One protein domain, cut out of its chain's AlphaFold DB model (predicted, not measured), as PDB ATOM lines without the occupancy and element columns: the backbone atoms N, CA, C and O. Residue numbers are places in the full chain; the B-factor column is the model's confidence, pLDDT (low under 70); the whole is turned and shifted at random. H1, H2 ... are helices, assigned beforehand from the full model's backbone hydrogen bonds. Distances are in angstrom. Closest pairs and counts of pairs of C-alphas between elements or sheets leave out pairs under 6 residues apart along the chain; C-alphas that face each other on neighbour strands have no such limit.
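Overview. This is residues 2 to 43 of the 74 residues of the protein "DUF2281 domain-containing protein" of Symploca sp. SIO1B1 (UniProt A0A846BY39). A short helix, H1, and a helix more than twice as many residues long, H2, form a lopsided V with a blunt tip, where the three residues 12 to 14 join them. H2 is the long arm and makes most of the length; its residues 22 to 38 stick out free of H1, and the tail of residues 39 to 43 carries on past its end. The printed part has 42 residues, with two named helices in the order H1, H2 and no named strand, and its class is all helix. It is extended, with a radius of gyration of the C-alphas of 14.6 A, and its outline is a rod spanning 45 by 21 by 9 A.

Arrangement. Start at H1, residues 2 to 11, and go over the tight link to H2, residues 15 to 38. The two helices are close but not clearly touching, with 1 pair of C-alphas within 8 A. Look for that pair at Leu 10 and Gln 18, whose C-alphas, the closest of the two helices, are 6.6 A apart. The helices run opposite ways at a shallow tilt of 33 degrees, only just short of steep. Their centres are 16.8 A apart. On the backbone, every O i to N i+4 pair of H1 is within hydrogen-bond range, and 19 of 20 are in H2.

Along the chain. Find C-alpha 2 at (80.865, -22.967, 42.496); from there H1 runs 14.7 A to C-alpha 11. Find C-alpha 15 at (94.703, -17.174, 57.340); from there H2 runs 34.7 A to C-alpha 38 at (62.952, -30.264, 62.537).

Size, cuts and confidence. The two C-alphas farthest apart are those of Ser 12 and Pro 42, at 44.9 A. The printed part has no cut. The mean pLDDT of the printed part is 79.1, and residues 35 to 42 are under 70.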
ATOM      1  N   ILE A   2      80.792 -23.897  41.341       79.44
ATOM      2  CA  ILE A   2      80.865 -22.967  42.496       79.44
ATOM      3  C   ILE A   2      82.007 -23.321  43.466       79.44
ATOM      4  O   ILE A   2      82.672 -22.433  43.983       79.44
ATOM      5  N   GLN A   3      82.287 -24.613  43.660       78.69
ATOM      6  CA  GLN A   3      83.356 -25.087  44.551       78.69
ATOM      7  C   GLN A   3      84.745 -24.567  44.143       78.69
ATOM      8  O   GLN A   3      85.498 -24.119  44.998       78.69
ATOM      9  N   SER A   4      85.057 -24.546  42.844       80.38
ATOM     10  CA  SER A   4      86.330 -24.020  42.335       80.38
ATOM     11  C   SER A   4      86.494 -22.521  42.606       80.38
ATOM     12  O   SER A   4      87.557 -22.096  43.039       80.38
ATOM     13  N   ALA A   5      85.424 -21.734  42.451       83.00
ATOM     14  CA  ALA A   5      85.444 -20.300  42.744       83.00
ATOM     15  C   ALA A   5      85.571 -19.991  44.249       83.00
ATOM     16  O   ALA A   5      86.075 -18.935  44.624       83.00
ATOM     17  N   ILE A   6      85.104 -20.895  45.120       82.62
ATOM     18  CA  ILE A   6      85.266 -20.772  46.576       82.62
ATOM     19  C   ILE A   6      86.726 -21.010  46.974       82.62
ATOM     20  O   ILE A   6      87.258 -20.244  47.771       82.62
ATOM     21  N   ILE A   7      87.378 -22.023  46.392       84.69
ATOM     22  CA  ILE A   7      88.786 -22.354  46.665       84.69
ATOM     23  C   ILE A   7      89.703 -21.207  46.225       84.69
ATOM     24  O   ILE A   7      90.510 -20.734  47.016       84.69
ATOM     25  N   GLU A   8      89.504 -20.682  45.017       84.38
ATOM     26  CA  GLU A   8      90.302 -19.573  44.478       84.38
ATOM     27  C   GLU A   8      90.176 -18.296  45.335       84.38
ATOM     28  O   GLU A   8      91.148 -17.583  45.585       84.38
ATOM     29  N   LYS A   9      88.979 -18.026  45.873       81.38
ATOM     30  CA  LYS A   9      88.759 -16.912  46.810       81.38
ATOM     31  C   LYS A   9      89.374 -17.176  48.187       81.38
ATOM     32  O   LYS A   9      89.897 -16.236  48.780       81.38
ATOM     33  N   LEU A  10      89.336 -18.413  48.682       79.75
ATOM     34  CA  LEU A  10      89.962 -18.825  49.946       79.75
ATOM     35  C   LEU A  10      91.487 -18.676  49.914       79.75
ATOM     36  O   LEU A  10      92.062 -18.185  50.882       79.75
ATOM     37  N   GLU A  11      92.125 -19.028  48.799       81.50
ATOM     38  CA  GLU A  11      93.574 -18.869  48.610       81.50
ATOM     39  C   GLU A  11      94.004 -17.395  48.582       81.50
ATOM     40  O   GLU A  11      95.098 -17.057  49.028       81.50
ATOM     41  N   SER A  12      93.128 -16.494  48.123       83.94
ATOM     42  CA  SER A  12      93.380 -15.045  48.142       83.94
ATOM     43  C   SER A  12      93.203 -14.388  49.522       83.94
ATOM     44  O   SER A  12      93.536 -13.213  49.693       83.94
ATOM     45  N   LEU A  13      92.652 -15.113  50.504       79.62
ATOM     46  CA  LEU A  13      92.312 -14.588  51.827       79.62
ATOM     47  C   LEU A  13      93.426 -14.853  52.859       79.62
ATOM     48  O   LEU A  13      94.031 -15.923  52.852       79.62
ATOM     49  N   PRO A  14      93.652 -13.926  53.809       83.75
ATOM     50  CA  PRO A  14      94.524 -14.154  54.958       83.75
ATOM     51  C   PRO A  14      94.022 -15.300  55.846       83.75
ATOM     52  O   PRO A  14      92.816 -15.471  56.035       83.75
ATOM     53  N   GLU A  15      94.954 -16.003  56.485       78.62
ATOM     54  CA  GLU A  15      94.703 -17.174  57.340       78.62
ATOM     55  C   GLU A  15      93.683 -16.902  58.469       78.62
ATOM     56  O   GLU A  15      92.838 -17.738  58.786       78.62
ATOM     57  N   SER A  16      93.659 -15.677  59.008       80.12
ATOM     58  CA  SER A  16      92.688 -15.262  60.031       80.12
ATOM     59  C   SER A  16      91.235 -15.268  59.544       80.12
ATOM     60  O   SER A  16      90.322 -15.569  60.315       80.12
ATOM     61  N   LEU A  17      91.001 -14.945  58.270       79.19
ATOM     62  CA  LEU A  17      89.667 -14.965  57.675       79.19
ATOM     63  C   LEU A  17      89.273 -16.375  57.228       79.19
ATOM     64  O   LEU A  17      88.088 -16.698  57.275       79.19
ATOM     65  N   GLN A  18      90.239 -17.230  56.883       81.12
ATOM     66  CA  GLN A  18      89.979 -18.639  56.573       81.12
ATOM     67  C   GLN A  18      89.391 -19.384  57.779       81.12
ATOM     68  O   GLN A  18      88.426 -20.129  57.619       81.12
ATOM     69  N   LEU A  19      89.879 -19.102  58.994       85.19
ATOM     70  CA  LEU A  19      89.304 -19.647  60.232       85.19
ATOM     71  C   LEU A  19      87.825 -19.278  60.405       85.19
ATOM     72  O   LEU A  19      87.012 -20.110  60.791       85.19
ATOM     73  N   LYS A  20      87.459 -18.037  60.069       84.62
ATOM     74  CA  LYS A  20      86.069 -17.571  60.151       84.62
ATOM     75  C   LYS A  20      85.172 -18.236  59.110       84.62
ATOM     76  O   LYS A  20      84.000 -18.480  59.373       84.62
ATOM     77  N   VAL A  21      85.718 -18.511  57.925       88.06
ATOM     78  CA  VAL A  21      85.011 -19.252  56.875       88.06
ATOM     79  C   VAL A  21      84.784 -20.696  57.308       88.06
ATOM     80  O   VAL A  21      83.684 -21.197  57.114       88.06
ATOM     81  N   LEU A  22      85.778 -21.338  57.926       87.81
ATOM     82  CA  LEU A  22      85.648 -22.697  58.456       87.81
ATOM     83  C   LEU A  22      84.524 -22.783  59.498       87.81
ATOM     84  O   LEU A  22      83.596 -23.564  59.323       87.81
ATOM     85  N   ASP A  23      84.540 -21.891  60.488       89.19
ATOM     86  CA  ASP A  23      83.515 -21.837  61.540       89.19
ATOM     87  C   ASP A  23      82.105 -21.562  60.970       89.19
ATOM     88  O   ASP A  23      81.099 -22.119  61.412       89.19
ATOM     89  N   TYR A  24      82.018 -20.742  59.917       90.00
ATOM     90  CA  TYR A  24      80.760 -20.494  59.211       90.00
ATOM     91  C   TYR A  24      80.274 -21.706  58.400       90.00
ATOM     92  O   TYR A  24      79.077 -21.965  58.318       90.00
ATOM     93  N   VAL A  25      81.178 -22.472  57.792       89.50
ATOM     94  CA  VAL A  25      80.802 -23.712  57.097       89.50
ATOM     95  C   VAL A  25      80.294 -24.750  58.101       89.50
ATOM     96  O   VAL A  25      79.274 -25.390  57.840       89.50
ATOM     97  N   ASP A  26      80.932 -24.861  59.266       91.25
ATOM     98  CA  ASP A  26      80.492 -25.751  60.343       91.25
ATOM     99  C   ASP A  26      79.103 -25.367  60.874       91.25
ATOM    100  O   ASP A  26      78.254 -26.236  61.103       91.25
ATOM    101  N   SER A  27      78.818 -24.067  61.010       88.06
ATOM    102  CA  SER A  27      77.493 -23.600  61.425       88.06
ATOM    103  C   SER A  27      76.409 -23.937  60.395       88.06
ATOM    104  O   SER A  27      75.345 -24.424  60.780       88.06
ATOM    105  N   LEU A  28      76.692 -23.795  59.094       87.69
ATOM    106  CA  LEU A  28      75.768 -24.174  58.019       87.69
ATOM    107  C   LEU A  28      75.484 -25.684  57.989       87.69
ATOM    108  O   LEU A  28      74.348 -26.100  57.746       87.69
ATOM    109  N   ILE A  29      76.495 -26.522  58.246       88.62
ATOM    110  CA  ILE A  29      76.314 -27.979  58.353       88.62
ATOM    111  C   ILE A  29      75.402 -28.301  59.539       88.62
ATOM    112  O   ILE A  29      74.439 -29.057  59.395       88.62
ATOM    113  N   LYS A  30      75.646 -27.669  60.688       87.50
ATOM    114  CA  LYS A  30      74.843 -27.854  61.897       87.50
ATOM    115  C   LYS A  30      73.393 -27.393  61.721       87.50
ATOM    116  O   LYS A  30      72.477 -28.090  62.151       87.50
ATOM    117  N   GLU A  31      73.157 -26.259  61.062       83.50
ATOM    118  CA  GLU A  31      71.806 -25.786  60.727       83.50
ATOM    119  C   GLU A  31      71.074 -26.763  59.806       83.50
ATOM    120  O   GLU A  31      69.885 -27.026  60.005       83.50
ATOM    121  N   ARG A  32      71.770 -27.351  58.826       84.06
ATOM    122  CA  ARG A  32      71.202 -28.381  57.950       84.06
ATOM    123  C   ARG A  32      70.786 -29.622  58.740       84.06
ATOM    124  O   ARG A  32      69.694 -30.135  58.517       84.06
ATOM    125  N   GLU A  33      71.620 -30.094  59.664       82.00
ATOM    126  CA  GLU A  33      71.303 -31.242  60.526       82.00
ATOM    127  C   GLU A  33      70.130 -30.951  61.472       82.00
ATOM    128  O   GLU A  33      69.256 -31.797  61.673       82.00
ATOM    129  N   GLN A  34      70.067 -29.742  62.029       74.75
ATOM    130  CA  GLN A  34      68.953 -29.307  62.871       74.75
ATOM    131  C   GLN A  34      67.654 -29.167  62.075       74.75
ATOM    132  O   GLN A  34      66.603 -29.605  62.538       74.75
ATOM    133  N   SER A  35      67.719 -28.615  60.864       64.75
ATOM    134  CA  SER A  35      66.559 -28.428  59.986       64.75
ATOM    135  C   SER A  35      66.024 -29.760  59.458       64.75
ATOM    136  O   SER A  35      64.816 -29.979  59.477       64.75
ATOM    137  N   ALA A  36      66.905 -30.699  59.094       61.81
ATOM    138  CA  ALA A  36      66.517 -32.057  58.703       61.81
ATOM    139  C   ALA A  36      65.824 -32.828  59.846       61.81
ATOM    140  O   ALA A  36      64.896 -33.606  59.614       61.81
ATOM    141  N   ASN A  37      66.231 -32.584  61.097       58.47
ATOM    142  CA  ASN A  37      65.539 -33.123  62.270       58.47
ATOM    143  C   ASN A  37      64.225 -32.381  62.571       58.47
ATOM    144  O   ASN A  37      63.264 -32.999  63.026       58.47
ATOM    145  N   ALA A  38      64.145 -31.076  62.294       56.88
ATOM    146  CA  ALA A  38      62.952 -30.264  62.537       56.88
ATOM    147  C   ALA A  38      61.785 -30.585  61.586       56.88
ATOM    148  O   ALA A  38      60.631 -30.437  61.986       56.88
ATOM    149  N   GLU A  39      62.053 -31.053  60.363       56.69
ATOM    150  CA  GLU A  39      61.006 -31.491  59.423       56.69
ATOM    151  C   GLU A  39      60.258 -32.750  59.896       56.69
ATOM    152  O   GLU A  39      59.098 -32.945  59.539       56.69
ATOM    153  N   ASN A  40      60.879 -33.568  60.753       57.72
ATOM    154  CA  ASN A  40      60.287 -34.805  61.278       57.72
ATOM    155  C   ASN A  40      59.599 -34.642  62.640       57.72
ATOM    156  O   ASN A  40      58.965 -35.580  63.126       57.72
ATOM    157  N   ILE A  41      59.693 -33.468  63.271       62.03
ATOM    158  CA  ILE A  41      59.024 -33.211  64.546       62.03
ATOM    159  C   ILE A  41      57.706 -32.495  64.239       62.03
ATOM    160  O   ILE A  41      57.734 -31.339  63.804       62.03
ATOM    161  N   PRO A  42      56.536 -33.123  64.464       66.31
ATOM    162  CA  PRO A  42      55.267 -32.437  64.276       66.31
ATOM    163  C   PRO A  42      55.250 -31.196  65.171       66.31
ATOM    164  O   PRO A  42      55.328 -31.291  66.398       66.31
ATOM    165  N   LYS A  43      55.174 -30.014  64.547       71.75
ATOM    166  CA  LYS A  43      55.070 -28.735  65.255       71.75
ATOM    167  C   LYS A  43      53.853 -28.800  66.178       71.75
ATOM    168  O   LYS A  43      52.712 -28.813  65.719       71.75
TER     169      LYS A  43